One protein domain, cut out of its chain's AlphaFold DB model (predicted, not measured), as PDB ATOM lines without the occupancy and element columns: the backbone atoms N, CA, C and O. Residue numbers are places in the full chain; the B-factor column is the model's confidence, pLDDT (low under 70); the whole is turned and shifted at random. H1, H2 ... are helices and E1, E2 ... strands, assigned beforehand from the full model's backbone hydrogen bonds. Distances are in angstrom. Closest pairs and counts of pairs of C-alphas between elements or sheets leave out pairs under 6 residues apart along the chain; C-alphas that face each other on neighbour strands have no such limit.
ATOM      1  N   LYS A 117     159.927 180.738 166.216       77.88
ATOM      2  CA  LYS A 117     159.355 182.092 166.210       77.88
ATOM      3  C   LYS A 117     160.012 183.040 167.222       77.88
ATOM      4  O   LYS A 117     159.655 184.214 167.254       77.88
ATOM      5  N   GLY A 118     160.955 182.554 168.033       73.44
ATOM      6  CA  GLY A 118     161.543 183.319 169.134       73.44
ATOM      7  C   GLY A 118     160.575 183.547 170.301       73.44
ATOM      8  O   GLY A 118     160.817 184.419 171.130       73.44
ATOM      9  N   GLU A 119     159.478 182.789 170.363       74.81
ATOM     10  CA  GLU A 119     158.524 182.830 171.467       74.81
ATOM     11  C   GLU A 119     159.079 182.021 172.650       74.81
ATOM     12  O   GLU A 119     159.641 180.934 172.480       74.81
ATOM     13  N   GLU A 120     158.915 182.533 173.873       60.03
ATOM     14  CA  GLU A 120     159.230 181.754 175.070       60.03
ATOM     15  C   GLU A 120     158.272 180.562 175.174       60.03
ATOM     16  O   GLU A 120     157.068 180.723 175.377       60.03
ATOM     17  N   TRP A 121     158.814 179.349 175.065       64.25
ATOM     18  CA  TRP A 121     158.046 178.137 175.308       64.25
ATOM     19  C   TRP A 121     157.923 177.881 176.807       64.25
ATOM     20  O   TRP A 121     158.924 177.676 177.500       64.25
ATOM     21  N   PHE A 122     156.690 177.871 177.306       64.38
ATOM     22  CA  PHE A 122     156.423 177.544 178.696       64.38
ATOM     23  C   PHE A 122     156.491 176.026 178.918       64.38
ATOM     24  O   PHE A 122     155.655 175.266 178.425       64.38
ATOM     25  N   THR A 123     157.485 175.577 179.682       68.38
ATOM     26  CA  THR A 123     157.566 174.186 180.139       68.38
ATOM     27  C   THR A 123     156.597 173.977 181.296       68.38
ATOM     28  O   THR A 123     156.696 174.659 182.312       68.38
ATOM     29  N   GLU A 124     155.687 173.010 181.157       77.44
ATOM     30  CA  GLU A 124     154.778 172.620 182.241       77.44
ATOM     31  C   GLU A 124     155.549 172.305 183.539       77.44
ATOM     32  O   GLU A 124     156.565 171.600 183.481       77.44
ATOM     33  N   PRO A 125     155.079 172.794 184.703       83.25
ATOM     34  CA  PRO A 125     155.781 172.610 185.961       83.25
ATOM     35  C   PRO A 125     155.792 171.131 186.351       83.25
ATOM     36  O   PRO A 125     154.762 170.452 186.328       83.25
ATOM     37  N   VAL A 126     156.951 170.628 186.771       84.06
ATOM     38  CA  VAL A 126     157.061 169.283 187.346       84.06
ATOM     39  C   VAL A 126     156.541 169.322 188.780       84.06
ATOM     40  O   VAL A 126     157.092 170.034 189.619       84.06
ATOM     41  N   LEU A 127     155.489 168.555 189.073       85.06
ATOM     42  CA  LEU A 127     154.886 168.475 190.405       85.06
ATOM     43  C   LEU A 127     155.193 167.126 191.064       85.06
ATOM     44  O   LEU A 127     154.765 166.080 190.584       85.06
ATOM     45  N   GLU A 128     155.892 167.155 192.197       83.56
ATOM     46  CA  GLU A 128     156.193 165.988 193.036       83.56
ATOM     47  C   GLU A 128     155.557 166.181 194.417       83.56
ATOM     48  O   GLU A 128     156.226 166.580 195.372       83.56
ATOM     49  N   ILE A 129     154.243 165.968 194.508       84.38
ATOM     50  CA  ILE A 129     153.441 166.307 195.690       84.38
ATOM     51  C   ILE A 129     152.888 165.044 196.360       84.38
ATOM     52  O   ILE A 129     151.993 164.382 195.839       84.38
ATOM     53  N   GLU A 130     153.365 164.754 197.567       83.31
ATOM     54  CA  GLU A 130     152.815 163.738 198.464       83.31
ATOM     55  C   GLU A 130     151.842 164.384 199.453       83.31
ATOM     56  O   GLU A 130     152.188 164.677 200.596       83.31
ATOM     57  N   HIS A 131     150.610 164.624 198.999       81.31
ATOM     58  CA  HIS A 131     149.571 165.235 199.837       81.31
ATOM     59  C   HIS A 131     148.402 164.290 200.172       81.31
ATOM     60  O   HIS A 131     147.538 164.620 200.982       81.31
ATOM     61  N   GLY A 132     148.385 163.068 199.628       74.44
ATOM     62  CA  GLY A 132     147.289 162.111 199.850       74.44
ATOM     63  C   GLY A 132     145.995 162.525 199.144       74.44
ATOM     64  O   GLY A 132     144.905 162.372 199.692       74.44
ATOM     65  N   ALA A 133     146.131 163.102 197.951       80.88
ATOM     66  CA  ALA A 133     145.033 163.580 197.127       80.88
ATOM     67  C   ALA A 133     144.508 162.457 196.216       80.88
ATOM     68  O   ALA A 133     145.276 161.868 195.458       80.88
ATOM     69  N   TYR A 134     143.212 162.152 196.301       80.12
ATOM     70  CA  TYR A 134     142.528 161.175 195.444       80.12
ATOM     71  C   TYR A 134     141.001 161.370 195.513       80.12
ATOM     72  O   TYR A 134     140.469 161.779 196.547       80.12
ATOM     73  N   LEU A 135     140.292 161.053 194.422       82.69
ATOM     74  CA  LEU A 135     138.825 160.990 194.383       82.69
ATOM     75  C   LEU A 135     138.361 159.611 194.871       82.69
ATOM     76  O   LEU A 135     138.569 158.624 194.153       82.69
ATOM     77  N   PRO A 136     137.752 159.506 196.065       81.38
ATOM     78  CA  PRO A 136     137.295 158.227 196.579       81.38
ATOM     79  C   PRO A 136     136.033 157.756 195.849       81.38
ATOM     80  O   PRO A 136     135.176 158.554 195.468       81.38
ATOM     81  N   GLU A 137     135.890 156.439 195.725       80.38
ATOM     82  CA  GLU A 137     134.707 155.787 195.134       80.38
ATOM     83  C   GLU A 137     133.432 156.045 195.925       80.38
ATOM     84  O   GLU A 137     132.341 156.067 195.369       80.38
ATOM     85  N   THR A 138     133.579 156.298 197.224       87.44
ATOM     86  CA  THR A 138     132.477 156.669 198.112       87.44
ATOM     87  C   THR A 138     131.929 158.067 197.839       87.44
ATOM     88  O   THR A 138     130.830 158.368 198.291       87.44
ATOM     89  N   TYR A 139     132.677 158.919 197.128       91.38
ATOM     90  CA  TYR A 139     132.229 160.255 196.741       91.38
ATOM     91  C   TYR A 139     131.726 160.284 195.298       91.38
ATOM     92  O   TYR A 139     130.635 160.776 195.039       91.38
ATOM     93  N   ILE A 140     132.487 159.695 194.369       88.25
ATOM     94  CA  ILE A 140     132.081 159.540 192.968       88.25
ATOM     95  C   ILE A 140     132.215 158.064 192.595       88.25
ATOM     96  O   ILE A 140     133.322 157.565 192.375       88.25
ATOM     97  N   GLY A 141     131.078 157.367 192.537       80.44
ATOM     98  CA  GLY A 141     131.037 155.931 192.249       80.44
ATOM     99  C   GLY A 141     131.362 155.597 190.792       80.44
ATOM    100  O   GLY A 141     132.065 154.622 190.524       80.44
ATOM    101  N   ASP A 142     130.911 156.426 189.846       83.06
ATOM    102  CA  ASP A 142     131.183 156.213 188.424       83.06
ATOM    103  C   ASP A 142     132.662 156.491 188.097       83.06
ATOM    104  O   ASP A 142     133.206 157.580 188.307       83.06
ATOM    105  N   SER A 143     133.345 155.479 187.563       72.69
ATOM    106  CA  SER A 143     134.741 155.578 187.145       72.69
ATOM    107  C   SER A 143     134.921 156.486 185.926       72.69
ATOM    108  O   SER A 143     135.927 157.197 185.854       72.69
ATOM    109  N   ALA A 144     133.959 156.524 184.999       72.38
ATOM    110  CA  ALA A 144     134.025 157.390 183.824       72.38
ATOM    111  C   ALA A 144     133.953 158.868 184.230       72.38
ATOM    112  O   ALA A 144     134.712 159.702 183.725       72.38
ATOM    113  N   GLU A 145     133.101 159.176 185.203       79.06
ATOM    114  CA  GLU A 145     132.959 160.506 185.780       79.06
ATOM    115  C   GLU A 145     134.211 160.956 186.539       79.06
ATOM    116  O   GLU A 145     134.703 162.063 186.307       79.06
ATOM    117  N   ARG A 146     134.808 160.074 187.355       82.06
ATOM    118  CA  ARG A 146     136.102 160.347 188.005       82.06
ATOM    119  C   ARG A 146     137.198 160.658 186.988       82.06
ATOM    120  O   ARG A 146     137.936 161.624 187.159       82.06
ATOM    121  N   VAL A 147     137.301 159.869 185.916       75.50
ATOM    122  CA  VAL A 147     138.289 160.100 184.846       75.50
ATOM    123  C   VAL A 147     138.037 161.432 184.141       75.50
ATOM    124  O   VAL A 147     138.987 162.169 183.871       75.50
ATOM    125  N   SER A 148     136.777 161.764 183.858       77.06
ATOM    126  CA  SER A 148     136.400 163.059 183.284       77.06
ATOM    127  C   SER A 148     136.826 164.216 184.191       77.06
ATOM    128  O   SER A 148     137.453 165.172 183.729       77.06
ATOM    129  N   LEU A 149     136.587 164.094 185.500       81.50
ATOM    130  CA  LEU A 149     136.970 165.098 186.484       81.50
ATOM    131  C   LEU A 149     138.491 165.276 186.569       81.50
ATOM    132  O   LEU A 149     138.966 166.408 186.519       81.50
ATOM    133  N   TYR A 150     139.264 164.186 186.603       80.56
ATOM    134  CA  TYR A 150     140.729 164.269 186.552       80.56
ATOM    135  C   TYR A 150     141.222 164.997 185.294       80.56
ATOM    136  O   TYR A 150     142.118 165.834 185.381       80.56
ATOM    137  N   LYS A 151     140.619 164.739 184.126       78.38
ATOM    138  CA  LYS A 151     140.974 165.438 182.878       78.38
ATOM    139  C   LYS A 151     140.651 166.929 182.930       78.38
ATOM    140  O   LYS A 151     141.475 167.743 182.514       78.38
ATOM    141  N   ARG A 152     139.484 167.297 183.470       82.00
ATOM    142  CA  ARG A 152     139.107 168.704 183.683       82.00
ATOM    143  C   ARG A 152     140.104 169.391 184.609       82.00
ATOM    144  O   ARG A 152     140.655 170.420 184.242       82.00
ATOM    145  N   LEU A 153     140.428 168.763 185.737       80.69
ATOM    146  CA  LEU A 153     141.413 169.259 186.697       80.69
ATOM    147  C   LEU A 153     142.804 169.438 186.107       80.69
ATOM    148  O   LEU A 153     143.518 170.306 186.589       80.69
ATOM    149  N   LEU A 154     143.205 168.647 185.106       78.25
ATOM    150  CA  LEU A 154     144.463 168.814 184.364       78.25
ATOM    151  C   LEU A 154     144.451 169.993 183.386       78.25
ATOM    152  O   LEU A 154     145.516 170.498 183.045       78.25
ATOM    153  N   SER A 155     143.266 170.433 182.970       80.44
ATOM    154  CA  SER A 155     143.083 171.487 181.966       80.44
ATOM    155  C   SER A 155     142.832 172.867 182.575       80.44
ATOM    156  O   SER A 155     142.877 173.852 181.854       80.44
ATOM    157  N   VAL A 156     142.570 172.942 183.885       84.31
ATOM    158  CA  VAL A 156     142.375 174.213 184.596       84.31
ATOM    159  C   VAL A 156     143.641 175.069 184.546       84.31
ATOM    160  O   VAL A 156     144.739 174.578 184.846       84.31
ATOM    161  N   GLU A 157     143.466 176.344 184.206       85.06
ATOM    162  CA  GLU A 157     144.546 177.327 184.077       85.06
ATOM    163  C   GLU A 157     144.486 178.424 185.153       85.06
ATOM    164  O   GLU A 157     145.526 178.974 185.519       85.06
ATOM    165  N   GLU A 158     143.302 178.714 185.699       88.06
ATOM    166  CA  GLU A 158     143.076 179.810 186.652       88.06
ATOM    167  C   GLU A 158     142.438 179.321 187.966       88.06
ATOM    168  O   GLU A 158     141.600 178.422 187.981       88.06
ATOM    169  N   GLU A 159     142.774 179.966 189.093       89.31
ATOM    170  CA  GLU A 159     142.237 179.590 190.416       89.31
ATOM    171  C   GLU A 159     140.703 179.668 190.476       89.31
ATOM    172  O   GLU A 159     140.070 178.844 191.129       89.31
ATOM    173  N   ARG A 160     140.094 180.611 189.746       92.06
ATOM    174  CA  ARG A 160     138.632 180.785 189.706       92.06
ATOM    175  C   ARG A 160     137.906 179.581 189.109       92.06
ATOM    176  O   ARG A 160     136.791 179.282 189.518       92.06
ATOM    177  N   GLU A 161     138.526 178.889 188.153       92.62
ATOM    178  CA  GLU A 161     137.955 177.674 187.560       92.62
ATOM    179  C   GLU A 161     137.967 176.517 188.564       92.62
ATOM    180  O   GLU A 161     137.076 175.674 188.547       92.62
ATOM    181  N   ILE A 162     138.958 176.496 189.463       93.44
ATOM    182  CA  ILE A 162     139.041 175.527 190.562       93.44
ATOM    183  C   ILE A 162     137.932 175.795 191.575       93.44
ATOM    184  O   ILE A 162     137.271 174.855 192.005       93.44
ATOM    185  N   ASP A 163     137.712 177.063 191.927       94.00
ATOM    186  CA  ASP A 163     136.647 177.460 192.851       94.00
ATOM    187  C   ASP A 163     135.260 177.115 192.271       94.00
ATOM    188  O   ASP A 163     134.445 176.494 192.950       94.00
ATOM    189  N   ALA A 164     135.027 177.384 190.982       94.75
ATOM    190  CA  ALA A 164     133.796 176.980 190.296       94.75
ATOM    191  C   ALA A 164     133.623 175.452 190.244       94.75
ATOM    192  O   ALA A 164     132.522 174.932 190.427       94.75
ATOM    193  N   LEU A 165     134.713 174.712 190.019       93.31
ATOM    194  CA  LEU A 165     134.683 173.252 190.030       93.31
ATOM    195  C   LEU A 165     134.381 172.709 191.431       93.31
ATOM    196  O   LEU A 165     133.663 171.722 191.554       93.31
ATOM    197  N   HIS A 166     134.896 173.342 192.485       94.56
ATOM    198  CA  HIS A 166     134.571 172.982 193.862       94.56
ATOM    199  C   HIS A 166     133.070 173.122 194.129       94.56
ATOM    200  O   HIS A 166     132.460 172.181 194.637       94.56
ATOM    201  N   GLU A 167     132.472 174.253 193.752       95.62
ATOM    202  CA  GLU A 167     131.033 174.490 193.908       95.62
ATOM    203  C   GLU A 167     130.202 173.469 193.123       95.62
ATOM    204  O   GLU A 167     129.280 172.876 193.680       95.62
ATOM    205  N   GLU A 168     130.576 173.180 191.871       94.69
ATOM    206  CA  GLU A 168     129.917 172.154 191.055       94.69
ATOM    207  C   GLU A 168     129.967 170.772 191.725       94.69
ATOM    208  O   GLU A 168     128.967 170.054 191.765       94.69
ATOM    209  N   LEU A 169     131.126 170.368 192.252       93.38
ATOM    210  CA  LEU A 169     131.268 169.071 192.913       93.38
ATOM    211  C   LEU A 169     130.466 169.011 194.214       93.38
ATOM    212  O   LEU A 169     129.822 167.997 194.485       93.38
ATOM    213  N   ALA A 170     130.479 170.096 194.987       94.12
ATOM    214  CA  ALA A 170     129.721 170.200 196.223       94.12
ATOM    215  C   ALA A 170     128.205 170.118 195.981       94.12
ATOM    216  O   ALA A 170     127.511 169.441 196.739       94.12
ATOM    217  N   ASP A 171     127.706 170.750 194.917       95.69
ATOM    218  CA  ASP A 171     126.295 170.706 194.518       95.69
ATOM    219  C   ASP A 171     125.878 169.306 194.040       95.69
ATOM    220  O   ASP A 171     124.850 168.768 194.449       95.69
ATOM    221  N   ARG A 172     126.721 168.661 193.224       94.69
ATOM    222  CA  ARG A 172     126.388 167.382 192.578       94.69
ATOM    223  C   ARG A 172     126.569 166.159 193.471       94.69
ATOM    224  O   ARG A 172     125.788 165.215 193.372       94.69
ATOM    225  N   PHE A 173     127.608 166.147 194.302       93.50
ATOM    226  CA  PHE A 173     128.011 164.973 195.091       93.50
ATOM    227  C   PHE A 173     127.992 165.236 196.601       93.50
ATOM    228  O   PHE A 173     128.307 164.351 197.397       93.50
ATOM    229  N   GLY A 174     127.621 166.446 197.021       93.56
ATOM    230  CA  GLY A 174     127.641 166.854 198.419       93.56
ATOM    231  C   GLY A 174     129.050 167.178 198.915       93.56
ATOM    232  O   GLY A 174     129.981 167.428 198.148       93.56
ATOM    233  N   LYS A 175     129.222 167.173 200.240       93.75
ATOM    234  CA  LYS A 175     130.464 167.611 200.892       93.75
ATOM    235  C   LYS A 175     131.678 166.814 200.405       93.75
ATOM    236  O   LYS A 175     131.765 165.608 200.630       93.75
ATOM    237  N   MET A 176     132.652 167.519 199.828       93.50
ATOM    238  CA  MET A 176     133.903 166.913 199.384       93.50
ATOM    239  C   MET A 176     134.687 166.315 200.567       93.50
ATOM    240  O   MET A 176     134.912 166.999 201.571       93.50
ATOM    241  N   PRO A 177     135.148 165.055 200.464       92.25
ATOM    242  CA  PRO A 177     136.061 164.475 201.439       92.25
ATOM    243  C   PRO A 177     137.431 165.152 201.372       92.25
ATOM    244  O   PRO A 177     137.826 165.710 200.346       92.25
ATOM    245  N   SER A 178     138.199 165.051 202.459       91.06
ATOM    246  CA  SER A 178     139.514 165.694 202.571       91.06
ATOM    247  C   SER A 178     140.464 165.302 201.437       91.06
ATOM    248  O   SER A 178     141.155 166.158 200.902       91.06
ATOM    249  N   SER A 179     140.465 164.040 201.002       83.38
ATOM    250  CA  SER A 179     141.297 163.586 199.881       83.38
ATOM    251  C   SER A 179     140.931 164.241 198.543       83.38
ATOM    252  O   SER A 179     141.813 164.448 197.711       83.38
ATOM    253  N   ALA A 180     139.655 164.583 198.337       87.88
ATOM    254  CA  ALA A 180     139.175 165.242 197.126       87.88
ATOM    255  C   ALA A 180     139.450 166.752 197.163       87.88
ATOM    256  O   ALA A 180     139.852 167.314 196.150       87.88
ATOM    257  N   LEU A 181     139.320 167.396 198.329       91.19
ATOM    258  CA  LEU A 181     139.727 168.798 198.511       91.19
ATOM    259  C   LEU A 181     141.208 168.990 198.162       91.19
ATOM    260  O   LEU A 181     141.561 169.859 197.372       91.19
ATOM    261  N   LYS A 182     142.058 168.071 198.620       87.12
ATOM    262  CA  LYS A 182     143.495 168.085 198.327       87.12
ATOM    263  C   LYS A 182     143.846 167.947 196.845       87.12
ATOM    264  O   LYS A 182     144.939 168.331 196.436       87.12
ATOM    265  N   ILE A 183     142.955 167.396 196.016       88.31
ATOM    266  CA  ILE A 183     143.150 167.398 194.559       88.31
ATOM    267  C   ILE A 183     143.022 168.815 194.006       88.31
ATOM    268  O   ILE A 183     143.805 169.200 193.135       88.31
ATOM    269  N   LEU A 184     142.049 169.580 194.503       90.31
ATOM    270  CA  LEU A 184     141.875 170.978 194.122       90.31
ATOM    271  C   LEU A 184     143.109 171.785 194.519       90.31
ATOM    272  O   LEU A 184     143.595 172.578 193.717       90.31
ATOM    273  N   ASP A 185     143.685 171.501 195.686       90.38
ATOM    274  CA  ASP A 185     144.924 172.130 196.145       90.38
ATOM    275  C   ASP A 185     146.108 171.846 195.203       90.38
ATOM    276  O   ASP A 185     146.853 172.760 194.840       90.38
ATOM    277  N   ILE A 186     146.256 170.606 194.721       88.94
ATOM    278  CA  ILE A 186     147.277 170.256 193.715       88.94
ATOM    279  C   ILE A 186     147.021 170.976 192.386       88.94
ATOM    280  O   ILE A 186     147.962 171.486 191.771       88.94
ATOM    281  N   ALA A 187     145.766 171.045 191.934       89.94
ATOM    282  CA  ALA A 187     145.412 171.801 190.733       89.94
ATOM    283  C   ALA A 187     145.756 173.294 190.893       89.94
ATOM    284  O   ALA A 187     146.261 173.916 189.957       89.94
ATOM    285  N   ARG A 188     145.575 173.839 192.101       93.00
ATOM    286  CA  ARG A 188     145.883 175.228 192.460       93.00
ATOM    287  C   ARG A 188     147.378 175.500 192.434       93.00
ATOM    288  O   ARG A 188     147.804 176.487 191.839       93.00
ATOM    289  N   VAL A 189     148.178 174.580 192.977       91.06
ATOM    290  CA  VAL A 189     149.641 174.610 192.839       91.06
ATOM    291  C   VAL A 189     150.049 174.618 191.368       91.06
ATOM    292  O   VAL A 189     150.890 175.432 190.991       91.06
ATOM    293  N   ARG A 190     149.452 173.765 190.521       89.50
ATOM    294  CA  ARG A 190     149.778 173.725 189.085       89.50
ATOM    295  C   ARG A 190     149.482 175.056 188.395       89.50
ATOM    296  O   ARG A 190     150.353 175.575 187.701       89.50
ATOM    297  N   ALA A 191     148.282 175.602 188.596       89.50
ATOM    298  CA  ALA A 191     147.856 176.865 187.998       89.50
ATOM    299  C   ALA A 191     148.773 178.028 188.417       89.50
ATOM    300  O   ALA A 191     149.268 178.777 187.573       89.50
ATOM    301  N   LEU A 192     149.089 178.123 189.713       91.19
ATOM    302  CA  LEU A 192     150.010 179.128 190.246       91.19
ATOM    303  C   LEU A 192     151.428 178.967 189.694       91.19
ATOM    304  O   LEU A 192     152.014 179.937 189.214       91.19
ATOM    305  N   ALA A 193     151.971 177.748 189.715       89.50
ATOM    306  CA  ALA A 193     153.304 177.460 189.196       89.50
ATOM    307  C   ALA A 193     153.415 177.824 187.707       89.50
ATOM    308  O   ALA A 193     154.391 178.452 187.297       89.50
ATOM    309  N   ARG A 194     152.376 177.518 186.921       87.06
ATOM    310  CA  ARG A 194     152.273 177.882 185.504       87.06
ATOM    311  C   ARG A 194     152.283 179.391 185.295       87.06
ATOM    312  O   ARG A 194     153.121 179.908 184.561       87.06
ATOM    313  N   LYS A 195     151.430 180.113 186.022       87.38
ATOM    314  CA  LYS A 195     151.335 181.580 185.962       87.38
ATOM    315  C   LYS A 195     152.635 182.285 186.357       87.38
ATOM    316  O   LYS A 195     152.968 183.324 185.793       87.38
ATOM    317  N   LYS A 196     153.376 181.718 187.313       87.88
ATOM    318  CA  LYS A 196     154.642 182.260 187.838       87.88
ATOM    319  C   LYS A 196     155.889 181.736 187.125       87.88
ATOM    320  O   LYS A 196     156.999 182.031 187.553       87.88
ATOM    321  N   LYS A 197     155.724 180.968 186.044       86.56
ATOM    322  CA  LYS A 197     156.819 180.342 185.291       86.56
ATOM    323  C   LYS A 197     157.774 179.496 186.158       86.56
ATOM    324  O   LYS A 197     158.982 179.450 185.927       86.56
ATOM    325  N   VAL A 198     157.232 178.827 187.173       89.75
ATOM    326  CA  VAL A 198     157.963 177.896 188.043       89.75
ATOM    327  C   VAL A 198     158.198 176.590 187.288       89.75
ATOM    328  O   VAL A 198     157.284 176.067 186.657       89.75
ATOM    329  N   SER A 199     159.408 176.037 187.364       85.50
ATOM    330  CA  SER A 199     159.776 174.813 186.641       85.50
ATOM    331  C   SER A 199     159.498 173.540 187.438       85.50
ATOM    332  O   SER A 199     159.129 172.518 186.857       85.50
ATOM    333  N   LYS A 200     159.647 173.576 188.768       86.50
ATOM    334  CA  LYS A 200     159.395 172.419 189.637       86.50
ATOM    335  C   LYS A 200     158.831 172.832 190.993       86.50
ATOM    336  O   LYS A 200     159.314 173.780 191.607       86.50
ATOM    337  N   VAL A 201     157.863 172.064 191.485       89.12
ATOM    338  CA  VAL A 201     157.341 172.142 192.854       89.12
ATOM    339  C   VAL A 201     157.352 170.746 193.468       89.12
ATOM    340  O   VAL A 201     156.880 169.790 192.857       89.12
ATOM    341  N   SER A 202     157.874 170.618 194.685       88.81
ATOM    342  CA  SER A 202     157.840 169.372 195.450       88.81
ATOM    343  C   SER A 202     157.301 169.607 196.857       88.81
ATOM    344  O   SER A 202     157.591 170.634 197.470       88.81
ATOM    345  N   TYR A 203     156.524 168.645 197.355       87.56
ATOM    346  CA  TYR A 203     156.034 168.583 198.728       87.56
ATOM    347  C   TYR A 203     156.114 167.142 199.231       87.56
ATOM    348  O   TYR A 203     155.473 166.256 198.666       87.56
ATOM    349  N   ARG A 204     156.877 166.894 200.297       88.31
ATOM    350  CA  ARG A 204     157.012 165.574 200.930       88.31
ATOM    351  C   ARG A 204     157.310 165.747 202.415       88.31
ATOM    352  O   ARG A 204     158.228 166.482 202.762       88.31
ATOM    353  N   LYS A 205     156.590 165.021 203.282       86.94
ATOM    354  CA  LYS A 205     156.795 165.022 204.750       86.94
ATOM    355  C   LYS A 205     156.926 166.443 205.329       86.94
ATOM    356  O   LYS A 205     157.914 166.754 205.991       86.94
ATOM    357  N   ASP A 206     155.976 167.312 204.986       88.62
ATOM    358  CA  ASP A 206     155.927 168.720 205.421       88.62
ATOM    359  C   ASP A 206     157.187 169.527 205.089       88.62
ATOM    360  O   ASP A 206     157.512 170.521 205.732       88.62
ATOM    361  N   SER A 207     157.920 169.092 204.071       88.12
ATOM    362  CA  SER A 207     159.017 169.825 203.460       88.12
ATOM    363  C   SER A 207     158.629 170.154 202.033       88.12
ATOM    364  O   SER A 207     158.098 169.307 201.311       88.12
ATOM    365  N   TRP A 208     158.903 171.384 201.620       93.12
ATOM    366  CA  TRP A 208     158.551 171.871 200.300       93.12
ATOM    367  C   TRP A 208     159.725 172.560 199.618       93.12
ATOM    368  O   TRP A 208     160.642 173.093 200.250       93.12
ATOM    369  N   PHE A 209     159.689 172.522 198.293       91.56
ATOM    370  CA  PHE A 209     160.732 173.030 197.419       91.56
ATOM    371  C   PHE A 209     160.096 173.602 196.153       91.56
ATOM    372  O   PHE A 209     159.248 172.955 195.541       91.56
ATOM    373  N   ILE A 210     160.518 174.800 195.756       92.50
ATOM    374  CA  ILE A 210     160.085 175.478 194.536       92.50
ATOM    375  C   ILE A 210     161.329 175.892 193.754       92.50
ATOM    376  O   ILE A 210     162.192 176.596 194.281       92.50
ATOM    377  N   LEU A 211     161.397 175.492 192.490       87.62
ATOM    378  CA  LEU A 211     162.420 175.917 191.544       87.62
ATOM    379  C   LEU A 211     161.797 176.885 190.538       87.62
ATOM    380  O   LEU A 211     161.021 176.478 189.674       87.62
ATOM    381  N   ALA A 212     162.135 178.164 190.656       85.88
ATOM    382  CA  ALA A 212     161.838 179.183 189.657       85.88
ATOM    383  C   ALA A 212     163.084 179.441 188.792       85.88
ATOM    384  O   ALA A 212     164.168 178.935 189.080       85.88
ATOM    385  N   ALA A 213     162.933 180.212 187.714       78.75
ATOM    386  CA  ALA A 213     164.036 180.502 186.796       78.75
ATOM    387  C   ALA A 213     165.195 181.272 187.462       78.75
ATOM    388  O   ALA A 213     166.354 181.051 187.126       78.75
ATOM    389  N   ASP A 214     164.885 182.161 188.406       80.62
ATOM    390  CA  ASP A 214     165.829 183.080 189.049       80.62
ATOM    391  C   ASP A 214     166.204 182.673 190.483       80.62
ATOM    392  O   ASP A 214     167.178 183.184 191.039       80.62
ATOM    393  N   ARG A 215     165.431 181.778 191.111       85.50
ATOM    394  CA  ARG A 215     165.608 181.424 192.521       85.50
ATOM    395  C   ARG A 215     165.079 180.040 192.867       85.50
ATOM    396  O   ARG A 215     164.145 179.521 192.260       85.50
ATOM    397  N   THR A 216     165.619 179.515 193.956       89.12
ATOM    398  CA  THR A 216     165.153 178.285 194.589       89.12
ATOM    399  C   THR A 216     164.649 178.608 195.986       89.12
ATOM    400  O   THR A 216     165.401 179.128 196.811       89.12
ATOM    401  N   LEU A 217     163.388 178.286 196.266       90.75
ATOM    402  CA  LEU A 217     162.793 178.420 197.593       90.75
ATOM    403  C   LEU A 217     162.649 177.038 198.224       90.75
ATOM    404  O   LEU A 217     162.275 176.070 197.564       90.75
ATOM    405  N   ARG A 218     162.932 176.945 199.519       92.62
ATOM    406  CA  ARG A 218     162.723 175.733 200.310       92.62
ATOM    407  C   ARG A 218     162.220 176.109 201.688       92.62
ATOM    408  O   ARG A 218     162.617 177.144 202.224       92.62
ATOM    409  N   GLY A 219     161.424 175.239 202.275       90.25
ATOM    410  CA  GLY A 219     160.989 175.401 203.648       90.25
ATOM    411  C   GLY A 219     160.301 174.159 204.170       90.25
ATOM    412  O   GLY A 219     160.199 173.138 203.488       90.25
ATOM    413  N   THR A 220     159.854 174.262 205.409       91.50
ATOM    414  CA  THR A 220     159.078 173.235 206.089       91.50
ATOM    415  C   THR A 220     157.773 173.837 206.586       91.50
ATOM    416  O   THR A 220     157.661 175.054 206.753       91.50
ATOM    417  N   GLY A 221     156.769 172.994 206.771       89.88
ATOM    418  CA  GLY A 221     155.445 173.385 207.225       89.88
ATOM    419  C   GLY A 221     154.325 172.695 206.450       89.88
ATOM    420  O   GLY A 221     154.586 171.918 205.527       89.88
ATOM    421  N   PRO A 222     153.074 172.991 206.831       91.69
ATOM    422  CA  PRO A 222     151.898 172.410 206.202       91.69
ATOM    423  C   PRO A 222     151.760 172.871 204.744       91.69
ATOM    424  O   PRO A 222     152.364 173.869 204.332       91.69
ATOM    425  N   PHE A 223     150.945 172.161 203.968       89.12
ATOM    426  CA  PHE A 223     150.775 172.369 202.525       89.12
ATOM    427  C   PHE A 223     150.309 173.788 202.169       89.12
ATOM    428  O   PHE A 223     150.729 174.358 201.164       89.12
ATOM    429  N   GLU A 224     149.519 174.407 203.037       90.62
ATOM    430  CA  GLU A 224     149.058 175.789 202.926       90.62
ATOM    431  C   GLU A 224     150.233 176.774 202.865       90.62
ATOM    432  O   GLU A 224     150.198 177.738 202.105       90.62
ATOM    433  N   THR A 225     151.330 176.481 203.574       90.69
ATOM    434  CA  THR A 225     152.559 177.286 203.510       90.69
ATOM    435  C   THR A 225     153.141 177.284 202.099       90.69
ATOM    436  O   THR A 225     153.569 178.328 201.615       90.69
ATOM    437  N   LEU A 226     153.146 176.134 201.416       91.50
ATOM    438  CA  LEU A 226     153.620 176.034 200.035       91.50
ATOM    439  C   LEU A 226     152.744 176.875 199.093       91.50
ATOM    440  O   LEU A 226     153.275 177.616 198.262       91.50
ATOM    441  N   LEU A 227     151.419 176.786 199.229       90.00
ATOM    442  CA  LEU A 227     150.479 177.578 198.429       90.00
ATOM    443  C   LEU A 227     150.676 179.084 198.637       90.00
ATOM    444  O   LEU A 227     150.727 179.838 197.664       90.00
ATOM    445  N   ASP A 228     150.844 179.522 199.882       91.56
ATOM    446  CA  ASP A 228     151.087 180.930 200.195       91.56
ATOM    447  C   ASP A 228     152.416 181.430 199.626       91.56
ATOM    448  O   ASP A 228     152.488 182.553 199.124       91.56
ATOM    449  N   GLN A 229     153.466 180.604 199.643       91.25
ATOM    450  CA  GLN A 229     154.740 180.956 199.012       91.25
ATOM    451  C   GLN A 229     154.609 181.061 197.489       91.25
ATOM    452  O   GLN A 229     155.121 182.013 196.903       91.25
ATOM    453  N   LEU A 230     153.865 180.155 196.844       89.06
ATOM    454  CA  LEU A 230     153.589 180.229 195.403       89.06
ATOM    455  C   LEU A 230     152.780 181.472 195.010       89.06
ATOM    456  O   LEU A 230     153.013 182.034 193.943       89.06
ATOM    457  N   ARG A 231     151.853 181.925 195.861       89.75
ATOM    458  CA  ARG A 231     151.088 183.165 195.637       89.75
ATOM    459  C   ARG A 231     151.940 184.430 195.746       89.75
ATOM    460  O   ARG A 231     151.601 185.431 195.118       89.75
ATOM    461  N   ARG A 232     153.000 184.395 196.562       87.50
ATOM    462  CA  ARG A 232     153.890 185.537 196.839       87.50
ATOM    463  C   ARG A 232     155.042 185.698 195.847       87.50
ATOM    464  O   ARG A 232     155.626 186.780 195.818       87.50
ATOM    465  N   LEU A 233     155.387 184.648 195.096       83.19
ATOM    466  CA  LEU A 233     156.275 184.742 193.926       83.19
ATOM    467  C   LEU A 233     155.720 185.737 192.908       83.19
ATOM    468  O   LEU A 233     156.509 186.345 192.164       83.19
TER     469      LEU A 233
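What this domain is: This is residues 117 to 233 of the 233 residues of the protein "Transcription-repair coupling factor" of bacterium (UniProt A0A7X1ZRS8). Three helices, H1, H2 and H3, lie nearly side by side with their centres in a triangle, and a small four-stranded sheet stands at one end of H3. H4 covers part of one face of that sheet and lies beside the sheet end of H3, while residues 117 to 121 stick out as a tail. The printed part has 117 residues with four named helices and four named strands, in the order E1 H1 H2 H3 E2 E3 E4 H4, and its class is mixed, helices and strands. The mixed sheet runs E1 E2 E3 E4. The whole is compact, with a radius of gyration of the C-alphas of 15.1 A, and flat, spanning 44 by 40 by 21 A.

Where its parts are: Find C-alpha 126 at (157.061, 169.283, 187.346), where E1, residues 126 to 129, begins. H1 takes residues 143 to 155 and is 18.7 A long from first to last C-alpha; H2, residues 159 to 173, is 20.9 A long. From C-alpha 178 at (139.514, 165.694, 202.571), H3 runs 25.8 A to residue 195. Then come E2, residues 200 to 204, E3, residues 207 to 211, and E4, residues 216 to 220. H4, residues 223 to 232, is 14.7 A long and ends with C-alpha 232 at (153.890, 185.537, 196.839).

How they stand to each other: Start at H3, the hub. With its residues 184 to 192 alone it touches H2, in a helical hairpin with a shallow tilt of 21 degrees, opposite ways; the closest C-alphas, of Glu 159 and Arg 188, are 6.0 A apart. H1 and H3 only just touch, with 3 pairs of C-alphas within 8 A, the closest being Leu 153 and Ala 187 at 6.2 A. H3 touches H4 with residues 188 to 193 alone, the closest C-alphas being Leu 192 and Leu 230 at 6.4 A. H3 only grazes the sheet, with its residues 186 to 194. H4 is on the sheet at a height of 9.5 A, over E3. E1 and E2 are parallel, with N 128 and O 201 at 2.9 A; this is a strand-helix-strand unit, two parallel neighbour strands with H1, H2 and H3 between. E2, E3 and E4 form a meander, each strand the antiparallel neighbour of the one before: look at N 202 and O 209, 2.8 A, and N 210 and O 217, 2.8 A. In H1, H2 and H4 every O i to N i+4 pair is within hydrogen-bond range; in H3, 12 of 14 are.

The domain as a whole: The C-alphas farthest apart, of Gly 118 and Thr 138, are 48.9 A apart. The printed part has no cut. The link E1 to H1, residues 130 to 142, is long. Look for low confidence at residues 120 to 123, which are under 70.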